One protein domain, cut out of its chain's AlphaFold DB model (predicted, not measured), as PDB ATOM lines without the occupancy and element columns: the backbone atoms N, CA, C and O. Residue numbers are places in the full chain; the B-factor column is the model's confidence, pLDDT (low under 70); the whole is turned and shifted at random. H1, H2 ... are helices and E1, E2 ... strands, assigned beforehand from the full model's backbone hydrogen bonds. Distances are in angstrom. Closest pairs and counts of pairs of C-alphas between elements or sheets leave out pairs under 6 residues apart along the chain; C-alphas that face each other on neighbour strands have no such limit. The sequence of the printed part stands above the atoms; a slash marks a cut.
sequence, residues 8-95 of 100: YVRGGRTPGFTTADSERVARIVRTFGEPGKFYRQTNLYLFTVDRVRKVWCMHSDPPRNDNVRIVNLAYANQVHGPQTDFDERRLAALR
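AT A GLANCE: This is residues 8 to 95 of the 100 residues of an uncharacterized protein of Nocardioides simplex (UniProt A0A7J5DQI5). A strongly twisted sheet of four strands curls beneath two helices: the longer H1 crosses over E2, E3 and E4, and the short H2 packs over E2. Two long unnamed stretches, residues 58 to 70 and 76 to 87, link E3 to E4 and E4 to H2. The printed part has 88 residues, with elements in the order H1 E1 E2 E3 E4 H2; the sheet, E1 - E2 - E3 - E4, is antiparallel. The class is mixed, helices and strands, with under half of the residues in named elements; the whole is compact, radius of gyration of the C-alphas 12.4 A, spanning 36 by 29 by 21 A.

IN THESE COORDINATES: H1, residues 19 to 32, begins at C-alpha 19 (186.681, 181.956, 73.948) and is 20.2 A long. E1 is residues 34 to 38, E2 residues 41 to 47 at 18.0 A, E3 residues 53 to 57 and E4 residues 71 to 75. H2, residues 88 to 94, ends at C-alpha 94 (170.381, 171.388, 76.294).

HOW THE PARTS SIT: The strands form a meander, each the antiparallel neighbour of the one before. N 36 and O 43 are 3.0 A apart in hairpin E1 and E2, N 46 and O 55 2.8 A in hairpin E2 and E3, and N 54 and O 74 2.9 A in hairpin E3 and E4. H1 is on the sheet at a height of 8.3 A, across the strands; its closest C-alphas to E2 are Val 29 and Leu 46, 5.3 A. H2 is on the sheet at 8.4 A; the C-alphas of Thr 42 and Arg 90, its closest to E2, are 6.8 A apart. In H1 and H2 every O i to N i+4 pair is within hydrogen-bond range.

THE WHOLE: The C-alphas farthest apart, Pro 15 and Asp 85, are 36.9 A apart. The printed part has no cut, and no printed residue is under 70 in pLDDT.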
ATOM      1  N   TYR A   8     190.935 168.052  77.118       92.12
ATOM      2  CA  TYR A   8     190.303 169.299  77.540       92.12
ATOM      3  C   TYR A   8     190.812 170.470  76.700       92.12
ATOM      4  O   TYR A   8     191.968 170.878  76.814       92.12
ATOM      5  N   VAL A   9     189.930 171.049  75.890       93.19
ATOM      6  CA  VAL A   9     190.203 172.247  75.093       93.19
ATOM      7  C   VAL A   9     189.542 173.445  75.774       93.19
ATOM      8  O   VAL A   9     188.343 173.428  76.061       93.19
ATOM      9  N   ARG A  10     190.322 174.488  76.076       92.00
ATOM     10  CA  ARG A  10     189.857 175.661  76.833       92.00
ATOM     11  C   ARG A  10     190.051 176.942  76.029       92.00
ATOM     12  O   ARG A  10     191.183 177.288  75.689       92.00
ATOM     13  N   GLY A  11     188.960 177.667  75.785       90.38
ATOM     14  CA  GLY A  11     188.986 178.973  75.125       90.38
ATOM     15  C   GLY A  11     189.891 179.966  75.857       90.38
ATOM     16  O   GLY A  11     189.821 180.097  77.079       90.38
ATOM     17  N   GLY A  12     190.797 180.610  75.119       90.00
ATOM     18  CA  GLY A  12     191.761 181.576  75.661       90.00
ATOM     19  C   GLY A  12     192.902 180.957  76.480       90.00
ATOM     20  O   GLY A  12     193.687 181.686  77.084       90.00
ATOM     21  N   ARG A  13     193.006 179.620  76.531       92.62
ATOM     22  CA  ARG A  13     194.089 178.894  77.224       92.62
ATOM     23  C   ARG A  13     194.784 177.878  76.324       92.62
ATOM     24  O   ARG A  13     195.991 177.707  76.445       92.62
ATOM     25  N   THR A  14     194.046 177.197  75.449       93.25
ATOM     26  CA  THR A  14     194.628 176.322  74.427       93.25
ATOM     27  C   THR A  14     195.128 177.186  73.259       93.25
ATOM     28  O   THR A  14     194.341 177.980  72.737       93.25
ATOM     29  N   PRO A  15     196.404 177.069  72.835       94.56
ATOM     30  CA  PRO A  15     196.932 177.841  71.711       94.56
ATOM     31  C   PRO A  15     196.067 177.695  70.454       94.56
ATOM     32  O   PRO A  15     195.701 176.584  70.078       94.56
ATOM     33  N   GLY A  16     195.721 178.820  69.825       93.94
ATOM     34  CA  GLY A  16     194.885 178.847  68.620       93.94
ATOM     35  C   GLY A  16     193.383 178.623  68.844       93.94
ATOM     36  O   GLY A  16     192.646 178.573  67.868       93.94
ATOM     37  N   PHE A  17     192.913 178.511  70.092       94.50
ATOM     38  CA  PHE A  17     191.496 178.306  70.404       94.50
ATOM     39  C   PHE A  17     190.966 179.411  71.327       94.50
ATOM     40  O   PHE A  17     191.325 179.505  72.505       94.50
ATOM     41  N   THR A  18     190.112 180.280  70.791       94.69
ATOM     42  CA  THR A  18     189.600 181.459  71.503       94.69
ATOM     43  C   THR A  18     188.362 181.139  72.344       94.69
ATOM     44  O   THR A  18     187.719 180.104  72.177       94.69
ATOM     45  N   THR A  19     187.974 182.049  73.243       92.62
ATOM     46  CA  THR A  19     186.681 181.956  73.948       92.62
ATOM     47  C   THR A  19     185.502 181.951  72.970       92.62
ATOM     48  O   THR A  19     184.569 181.172  73.140       92.62
ATOM     49  N   ALA A  20     185.571 182.747  71.899       93.69
ATOM     50  CA  ALA A  20     184.540 182.763  70.864       93.69
ATOM     51  C   ALA A  20     184.409 181.401  70.155       93.69
ATOM     52  O   ALA A  20     183.308 181.009  69.769       93.69
ATOM     53  N   ASP A  21     185.505 180.648  70.022       94.69
ATOM     54  CA  ASP A  21     185.467 179.289  69.475       94.69
ATOM     55  C   ASP A  21     184.772 178.314  70.428       94.69
ATOM     56  O   ASP A  21     183.943 177.523  69.974       94.69
ATOM     57  N   SER A  22     184.999 178.422  71.744       93.88
ATOM     58  CA  SER A  22     184.223 177.667  72.742       93.88
ATOM     59  C   SER A  22     182.719 177.907  72.591       93.88
ATOM     60  O   SER A  22     181.943 176.952  72.571       93.88
ATOM     61  N   GLU A  23     182.296 179.161  72.423       94.06
ATOM     62  CA  GLU A  23     180.881 179.499  72.237       94.06
ATOM     63  C   GLU A  23     180.310 178.979  70.909       94.06
ATOM     64  O   GLU A  23     179.149 178.566  70.844       94.06
ATOM     65  N   ARG A  24     181.107 178.995  69.831       94.50
ATOM     66  CA  ARG A  24     180.710 178.420  68.535       94.50
ATOM     67  C   ARG A  24     180.502 176.916  68.653       94.50
ATOM     68  O   ARG A  24     179.453 176.431  68.238       94.50
ATOM     69  N   VAL A  25     181.444 176.198  69.265       95.50
ATOM     70  CA  VAL A  25     181.307 174.753  69.503       95.50
ATOM     71  C   VAL A  25     180.087 174.470  70.374       95.50
ATOM     72  O   VAL A  25     179.292 173.601  70.028       95.50
ATOM     73  N   ALA A  26     179.877 175.245  71.441       95.06
ATOM     74  CA  ALA A  26     178.705 175.134  72.305       95.06
ATOM     75  C   ALA A  26     177.391 175.229  71.515       95.06
ATOM     76  O   ALA A  26     176.497 174.404  71.697       95.06
ATOM     77  N   ARG A  27     177.279 176.197  70.596       95.00
ATOM     78  CA  ARG A  27     176.107 176.324  69.719       95.00
ATOM     79  C   ARG A  27     175.940 175.105  68.813       95.00
ATOM     80  O   ARG A  27     174.857 174.540  68.772       95.00
ATOM     81  N   ILE A  28     177.003 174.672  68.134       95.44
ATOM     82  CA  ILE A  28     176.951 173.538  67.196       95.44
ATOM     83  C   ILE A  28     176.559 172.244  67.922       95.44
ATOM     84  O   ILE A  28     175.670 171.534  67.460       95.44
ATOM     85  N   VAL A  29     177.160 171.964  69.081       96.56
ATOM     86  CA  VAL A  29     176.835 170.792  69.909       96.56
ATOM     87  C   VAL A  29     175.370 170.813  70.340       96.56
ATOM     88  O   VAL A  29     174.693 169.794  70.260       96.56
ATOM     89  N   ARG A  30     174.844 171.966  70.763       95.12
ATOM     90  CA  ARG A  30     173.436 172.079  71.174       95.12
ATOM     91  C   ARG A  30     172.441 171.988  70.018       95.12
ATOM     92  O   ARG A  30     171.282 171.657  70.262       95.12
ATOM     93  N   THR A  31     172.862 172.299  68.794       95.44
ATOM     94  CA  THR A  31     172.018 172.197  67.595       95.44
ATOM     95  C   THR A  31     172.019 170.787  67.013       95.44
ATOM     96  O   THR A  31     170.960 170.259  66.695       95.44
ATOM     97  N   PHE A  32     173.198 170.177  66.864       95.88
ATOM     98  CA  PHE A  32     173.378 168.950  66.078       95.88
ATOM     99  C   PHE A  32     173.820 167.743  66.905       95.88
ATOM    100  O   PHE A  32     173.996 166.656  66.363       95.88
ATOM    101  N   GLY A  33     174.051 167.925  68.204       96.81
ATOM    102  CA  GLY A  33     174.534 166.859  69.064       96.81
ATOM    103  C   GLY A  33     173.496 165.761  69.287       96.81
ATOM    104  O   GLY A  33     172.291 166.001  69.398       96.81
ATOM    105  N   GLU A  34     174.004 164.544  69.411       97.31
ATOM    106  CA  GLU A  34     173.250 163.351  69.770       97.31
ATOM    107  C   GLU A  34     173.317 163.133  71.296       97.31
ATOM    108  O   GLU A  34     174.303 163.529  71.924       97.31
ATOM    109  N   PRO A  35     172.298 162.533  71.933       97.06
ATOM    110  CA  PRO A  35     172.343 162.220  73.360       97.06
ATOM    111  C   PRO A  35     173.556 161.364  73.748       97.06
ATOM    112  O   PRO A  35     173.908 160.404  73.066       97.06
ATOM    113  N   GLY A  36     174.177 161.693  74.878       95.62
ATOM    114  CA  GLY A  36     175.273 160.919  75.451       95.62
ATOM    115  C   GLY A  36     175.384 161.114  76.958       95.62
ATOM    116  O   GLY A  36     174.744 161.994  77.539       95.62
ATOM    117  N   LYS A  37     176.208 160.290  77.610       93.38
ATOM    118  CA  LYS A  37     176.488 160.390  79.048       93.38
ATOM    119  C   LYS A  37     177.970 160.541  79.333       93.38
ATOM    120  O   LYS A  37     178.795 159.763  78.841       93.38
ATOM    121  N   PHE A  38     178.280 161.532  80.164       91.38
ATOM    122  CA  PHE A  38     179.571 161.668  80.821       91.38
ATOM    123  C   PHE A  38     179.381 161.290  82.288       91.38
ATOM    124  O   PHE A  38     178.795 162.045  83.068       91.38
ATOM    125  N   TYR A  39     179.799 160.073  82.643       88.06
ATOM    126  CA  TYR A  39     179.430 159.425  83.902       88.06
ATOM    127  C   TYR A  39     177.901 159.366  84.066       88.06
ATOM    128  O   TYR A  39     177.221 158.713  83.283       88.06
ATOM    129  N   ARG A  40     177.344 160.036  85.081       88.62
ATOM    130  CA  ARG A  40     175.898 160.047  85.357       88.62
ATOM    131  C   ARG A  40     175.163 161.216  84.699       88.62
ATOM    132  O   ARG A  40     173.945 161.275  84.788       88.62
ATOM    133  N   GLN A  41     175.877 162.142  84.056       91.50
ATOM    134  CA  GLN A  41     175.281 163.359  83.514       91.50
ATOM    135  C   GLN A  41     174.962 163.217  82.025       91.50
ATOM    136  O   GLN A  41     175.859 162.986  81.205       91.50
ATOM    137  N   THR A  42     173.690 163.415  81.679       95.00
ATOM    138  CA  THR A  42     173.232 163.525  80.290       95.00
ATOM    139  C   THR A  42     173.766 164.801  79.636       95.00
ATOM    140  O   THR A  42     173.665 165.897  80.191       95.00
ATOM    141  N   ASN A  43     174.337 164.638  78.445       95.44
ATOM    142  CA  ASN A  43     174.941 165.673  77.613       95.44
ATOM    143  C   ASN A  43     174.561 165.471  76.134       95.44
ATOM    144  O   ASN A  43     173.888 164.505  75.775       95.44
ATOM    145  N   LEU A  44     175.017 166.395  75.283       96.88
ATOM    146  CA  LEU A  44     174.957 166.281  73.827       96.88
ATOM    147  C   LEU A  44     176.366 166.094  73.265       96.88
ATOM    148  O   LEU A  44     177.275 166.854  73.605       96.88
ATOM    149  N   TYR A  45     176.541 165.082  72.421       97.38
ATOM    150  CA  TYR A  45     177.793 164.711  71.775       97.38
ATOM    151  C   TYR A  45     177.702 165.012  70.284       97.38
ATOM    152  O   TYR A  45     176.846 164.488  69.578       97.38
ATOM    153  N   LEU A  46     178.606 165.852  69.795       97.94
ATOM    154  CA  LEU A  46     178.798 166.075  68.371       97.94
ATOM    155  C   LEU A  46     179.867 165.111  67.864       97.94
ATOM    156  O   LEU A  46     181.013 165.173  68.309       97.94
ATOM    157  N   PHE A  47     179.508 164.235  66.933       97.50
ATOM    158  CA  PHE A  47     180.460 163.322  66.311       97.50
ATOM    159  C   PHE A  47     181.120 163.963  65.090       97.50
ATOM    160  O   PHE A  47     180.506 164.757  64.378       97.50
ATOM    161  N   THR A  48     182.375 163.602  64.831       95.69
ATOM    162  CA  THR A  48     182.987 163.858  63.524       95.69
ATOM    163  C   THR A  48     182.256 163.066  62.440       95.69
ATOM    164  O   THR A  48     181.606 162.061  62.726       95.69
ATOM    165  N   VAL A  49     182.363 163.511  61.184       95.19
ATOM    166  CA  VAL A  49     181.680 162.872  60.040       95.19
ATOM    167  C   VAL A  49     182.049 161.389  59.917       95.19
ATOM    168  O   VAL A  49     181.187 160.556  59.665       95.19
ATOM    169  N   ASP A  50     183.313 161.055  60.174       97.12
ATOM    170  CA  ASP A  50     183.838 159.684  60.180       97.12
ATOM    171  C   ASP A  50     183.459 158.867  61.433       97.12
ATOM    172  O   ASP A  50     183.849 157.708  61.548       97.12
ATOM    173  N   ARG A  51     182.735 159.463  62.393       96.31
ATOM    174  CA  ARG A  51     182.360 158.879  63.692       96.31
ATOM    175  C   ARG A  51     183.546 158.419  64.552       96.31
ATOM    176  O   ARG A  51     183.334 157.754  65.562       96.31
ATOM    177  N   VAL A  52     184.784 158.796  64.223       96.69
ATOM    178  CA  VAL A  52     185.978 158.387  64.984       96.69
ATOM    179  C   VAL A  52     186.092 159.167  66.289       96.69
ATOM    180  O   VAL A  52     186.579 158.641  67.294       96.69
ATOM    181  N   ARG A  53     185.638 160.424  66.302       96.38
ATOM    182  CA  ARG A  53     185.743 161.317  67.457       96.38
ATOM    183  C   ARG A  53     184.392 161.891  67.846       96.38
ATOM    184  O   ARG A  53     183.472 161.996  67.039       96.38
ATOM    185  N   LYS A  54     184.308 162.303  69.106       96.69
ATOM    186  CA  LYS A  54     183.169 163.026  69.667       96.69
ATOM    187  C   LYS A  54     183.625 164.235  70.460       96.69
ATOM    188  O   LYS A  54     184.680 164.205  71.095       96.69
ATOM    189  N   VAL A  55     182.804 165.273  70.432       97.00
ATOM    190  CA  VAL A  55     183.014 166.549  71.110       97.00
ATOM    191  C   VAL A  55     181.801 166.862  71.972       97.00
ATOM    192  O   VAL A  55     180.668 166.697  71.524       97.00
ATOM    193  N   TRP A  56     182.015 167.342  73.194       96.19
ATOM    194  CA  TRP A  56     180.924 167.820  74.044       96.19
ATOM    195  C   TRP A  56     181.359 168.952  74.960       96.19
ATOM    196  O   TRP A  56     182.536 169.115  75.275       96.19
ATOM    197  N   CYS A  57     180.386 169.737  75.407       95.06
ATOM    198  CA  CYS A  57     180.606 170.866  76.300       95.06
ATOM    199  C   CYS A  57     180.014 170.558  77.675       95.06
ATOM    200  O   CYS A  57     178.898 170.048  77.767       95.06
ATOM    201  N   MET A  58     180.723 170.917  78.746       88.88
ATOM    202  CA  MET A  58     180.147 170.893  80.093       88.88
ATOM    203  C   MET A  58     179.316 172.162  80.297       88.88
ATOM    204  O   MET A  58     179.825 173.185  80.757       88.88
ATOM    205  N   HIS A  59     178.048 172.118  79.892       88.12
ATOM    206  CA  HIS A  59     177.134 173.238  80.094       88.12
ATOM    207  C   HIS A  59     176.760 173.391  81.570       88.12
ATOM    208  O   HIS A  59     176.568 172.407  82.284       88.12
ATOM    209  N   SER A  60     176.580 174.642  81.986       85.38
ATOM    210  CA  SER A  60     175.948 174.994  83.258       85.38
ATOM    211  C   SER A  60     174.517 174.449  83.358       85.38
ATOM    212  O   SER A  60     173.955 173.893  82.404       85.38
ATOM    213  N   ASP A  61     173.931 174.592  84.541       84.00
ATOM    214  CA  ASP A  61     172.509 174.391  84.759       84.00
ATOM    215  C   ASP A  61     171.904 175.693  85.312       84.00
ATOM    216  O   ASP A  61     172.277 176.092  86.418       84.00
ATOM    217  N   PRO A  62     171.077 176.426  84.538       87.50
ATOM    218  CA  PRO A  62     170.601 176.115  83.182       87.50
ATOM    219  C   PRO A  62     171.698 176.213  82.094       87.50
ATOM    220  O   PRO A  62     172.673 176.951  82.269       87.50
ATOM    221  N   PRO A  63     171.559 175.520  80.942       88.75
ATOM    222  CA  PRO A  63     172.550 175.553  79.863       88.75
ATOM    223  C   PRO A  63     172.749 176.931  79.227       88.75
ATOM    224  O   PRO A  63     171.841 177.497  78.612       88.75
ATOM    225  N   ARG A  64     173.988 177.429  79.267       86.00
ATOM    226  CA  ARG A  64     174.406 178.669  78.597       86.00
ATOM    227  C   ARG A  64     175.565 178.441  77.627       86.00
ATOM    228  O   ARG A  64     176.378 177.536  77.827       86.00
ATOM    229  N   ASN A  65     175.631 179.266  76.580       85.69
ATOM    230  CA  ASN A  65     176.691 179.202  75.562       85.69
ATOM    231  C   ASN A  65     177.894 180.082  75.921       85.69
ATOM    232  O   ASN A  65     179.023 179.679  75.673       85.69
ATOM    233  N   ASP A  66     177.644 181.233  76.549       84.31
ATOM    234  CA  ASP A  66     178.633 182.239  76.975       84.31
ATOM    235  C   ASP A  66     179.493 181.800  78.177       84.31
ATOM    236  O   ASP A  66     180.380 182.519  78.624       84.31
ATOM    237  N   ASN A  67     179.235 180.607  78.718       80.00
ATOM    238  CA  ASN A  67     179.930 180.070  79.886       80.00
ATOM    239  C   ASN A  67     180.397 178.622  79.667       80.00
ATOM    240  O   ASN A  67     180.372 177.799  80.583       80.00
ATOM    241  N   VAL A  68     180.816 178.283  78.445       83.50
ATOM    242  CA  VAL A  68     181.471 176.997  78.166       83.50
ATOM    243  C   VAL A  68     182.974 177.149  78.345       83.50
ATOM    244  O   VAL A  68     183.687 177.637  77.473       83.50
ATOM    245  N   ARG A  69     183.465 176.722  79.511       79.12
ATOM    246  CA  ARG A  69     184.888 176.829  79.881       79.12
ATOM    247  C   ARG A  69     185.744 175.682  79.353       79.12
ATOM    248  O   ARG A  69     186.961 175.825  79.254       79.12
ATOM    249  N   ILE A  70     185.118 174.540  79.077       91.06
ATOM    250  CA  ILE A  70     185.783 173.305  78.664       91.06
ATOM    251  C   ILE A  70     184.980 172.669  77.532       91.06
ATOM    252  O   ILE A  70     183.791 172.375  77.688       91.06
ATOM    253  N   VAL A  71     185.668 172.437  76.418       94.81
ATOM    254  CA  VAL A  71     185.237 171.578  75.318       94.81
ATOM    255  C   VAL A  71     186.022 170.278  75.436       94.81
ATOM    256  O   VAL A  71     187.251 170.279  75.382       94.81
ATOM    257  N   ASN A  72     185.317 169.175  75.627       95.25
ATOM    258  CA  ASN A  72     185.914 167.852  75.685       95.25
ATOM    259  C   ASN A  72     185.960 167.240  74.286       95.25
ATOM    260  O   ASN A  72     185.005 167.381  73.523       95.25
ATOM    261  N   LEU A  73     187.040 166.530  73.980       94.50
ATOM    262  CA  LEU A  73     187.221 165.753  72.753       94.50
ATOM    263  C   LEU A  73     187.655 164.339  73.130       94.50
ATOM    264  O   LEU A  73     188.574 164.190  73.923       94.50
ATOM    265  N   ALA A  74     187.067 163.306  72.542       94.69
ATOM    266  CA  ALA A  74     187.477 161.920  72.778       94.69
ATOM    267  C   ALA A  74     187.380 161.085  71.503       94.69
ATOM    268  O   ALA A  74     186.685 161.475  70.559       94.69
ATOM    269  N   TYR A  75     188.003 159.904  71.499       94.69
ATOM    270  CA  TYR A  75     187.598 158.868  70.551       94.69
ATOM    271  C   TYR A  75     186.170 158.408  70.868       94.69
ATOM    272  O   TYR A  75     185.749 158.360  72.027       94.69
ATOM    273  N   ALA A  76     185.387 158.084  69.840       94.25
ATOM    274  CA  ALA A  76     183.972 157.758  70.006       94.25
ATOM    275  C   ALA A  76     183.750 156.529  70.906       94.25
ATOM    276  O   ALA A  76     182.828 156.535  71.728       94.25
ATOM    277  N   ASN A  77     184.649 155.541  70.822       92.69
ATOM    278  CA  ASN A  77     184.634 154.314  71.621       92.69
ATOM    279  C   ASN A  77     185.002 154.519  73.107       92.69
ATOM    280  O   ASN A  77     184.745 153.634  73.919       92.69
ATOM    281  N   GLN A  78     185.552 155.674  73.494       91.94
ATOM    282  CA  GLN A  78     185.841 155.995  74.893       91.94
ATOM    283  C   GLN A  78     184.568 156.503  75.576       91.94
ATOM    284  O   GLN A  78     184.239 157.688  75.521       91.94
ATOM    285  N   VAL A  79     183.786 155.603  76.169       90.25
ATOM    286  CA  VAL A  79     182.517 155.926  76.845       90.25
ATOM    287  C   VAL A  79     182.667 155.925  78.364       90.25
ATOM    288  O   VAL A  79     183.403 155.122  78.932       90.25
ATOM    289  N   HIS A  80     181.942 156.826  79.029       83.31
ATOM    290  CA  HIS A  80     181.906 156.917  80.487       83.31
ATOM    291  C   HIS A  80     180.538 156.458  80.993       83.31
ATOM    292  O   HIS A  80     179.573 157.218  80.937       83.31
ATOM    293  N   GLY A  81     180.472 155.227  81.502       85.31
ATOM    294  CA  GLY A  81     179.233 154.612  81.983       85.31
ATOM    295  C   GLY A  81     178.258 154.206  80.862       85.31
ATOM    296  O   GLY A  81     178.526 154.457  79.680       85.31
ATOM    297  N   PRO A  82     177.127 153.567  81.223       91.31
ATOM    298  CA  PRO A  82     176.099 153.154  80.268       91.31
ATOM    299  C   PRO A  82     175.565 154.332  79.443       91.31
ATOM    300  O   PRO A  82     175.332 155.415  79.976       91.31
ATOM    301  N   GLN A  83     175.357 154.115  78.143       93.94
ATOM    302  CA  GLN A  83     174.810 155.112  77.211       93.94
ATOM    303  C   GLN A  83     173.314 154.851  76.956       93.94
ATOM    304  O   GLN A  83     172.877 154.689  75.823       93.94
ATOM    305  N   THR A  84     172.551 154.762  78.043       94.44
ATOM    306  CA  THR A  84     171.097 154.514  78.086       94.44
ATOM    307  C   THR A  84     170.457 155.439  79.120       94.44
ATOM    308  O   THR A  84     171.183 156.136  79.830       94.44
ATOM    309  N   ASP A  85     169.127 155.451  79.247       94.69
ATOM    310  CA  ASP A  85     168.392 156.142  80.327       94.69
ATOM    311  C   ASP A  85     168.724 157.640  80.429       94.69
ATOM    312  O   ASP A  85     169.126 158.145  81.483       94.69
ATOM    313  N   PHE A  86     168.682 158.343  79.298       96.19
ATOM    314  CA  PHE A  86     168.999 159.765  79.251       96.19
ATOM    315  C   PHE A  86     167.918 160.595  79.956       96.19
ATOM    316  O   PHE A  86     166.728 160.343  79.809       96.19
ATOM    317  N   ASP A  87     168.335 161.610  80.716       95.44
ATOM    318  CA  ASP A  87     167.411 162.592  81.282       95.44
ATOM    319  C   ASP A  87     166.815 163.464  80.162       95.44
ATOM    320  O   ASP A  87     167.465 164.380  79.649       95.44
ATOM    321  N   GLU A  88     165.567 163.172  79.793       95.38
ATOM    322  CA  GLU A  88     164.828 163.872  78.737       95.38
ATOM    323  C   GLU A  88     164.598 165.356  79.044       95.38
ATOM    324  O   GLU A  88     164.652 166.195  78.141       95.38
ATOM    325  N   ARG A  89     164.410 165.726  80.321       93.81
ATOM    326  CA  ARG A  89     164.258 167.140  80.712       93.81
ATOM    327  C   ARG A  89     165.563 167.886  80.484       93.81
ATOM    328  O   ARG A  89     165.569 168.988  79.934       93.81
ATOM    329  N   ARG A  90     166.685 167.263  80.848       93.50
ATOM    330  CA  ARG A  90     168.010 167.824  80.586       93.50
ATOM    331  C   ARG A  90     168.295 167.923  79.087       93.50
ATOM    332  O   ARG A  90     168.828 168.945  78.660       93.50
ATOM    333  N   LEU A  91     167.942 166.913  78.286       95.12
ATOM    334  CA  LEU A  91     168.092 166.967  76.824       95.12
ATOM    335  C   LEU A  91     167.294 168.120  76.211       95.12
ATOM    336  O   LEU A  91     167.838 168.850  75.379       95.12
ATOM    337  N   ALA A  92     166.050 168.320  76.652       93.75
ATOM    338  CA  ALA A  92     165.218 169.427  76.197       93.75
ATOM    339  C   ALA A  92     165.879 170.784  76.498       93.75
ATOM    340  O   ALA A  92     166.025 171.603  75.595       93.75
ATOM    341  N   ALA A  93     166.382 170.986  77.720       93.56
ATOM    342  CA  ALA A  93     167.080 172.216  78.101       93.56
ATOM    343  C   ALA A  93     168.406 172.428  77.337       93.56
ATOM    344  O   ALA A  93     168.805 173.561  77.032       93.56
ATOM    345  N   LEU A  94     169.123 171.340  77.034       94.56
ATOM    346  CA  LEU A  94     170.381 171.388  76.294       94.56
ATOM    347  C   LEU A  94     170.173 171.756  74.825       94.56
ATOM    348  O   LEU A  94     171.004 172.476  74.278       94.56
ATOM    349  N   ARG A  95     169.093 171.321  74.172       94.38
ATOM    350  CA  ARG A  95     168.863 171.648  72.758       94.38
ATOM    351  C   ARG A  95     168.530 173.125  72.560       94.38
ATOM    352  O   ARG A  95     167.771 173.729  73.317       94.38
TER     353      ARG A  95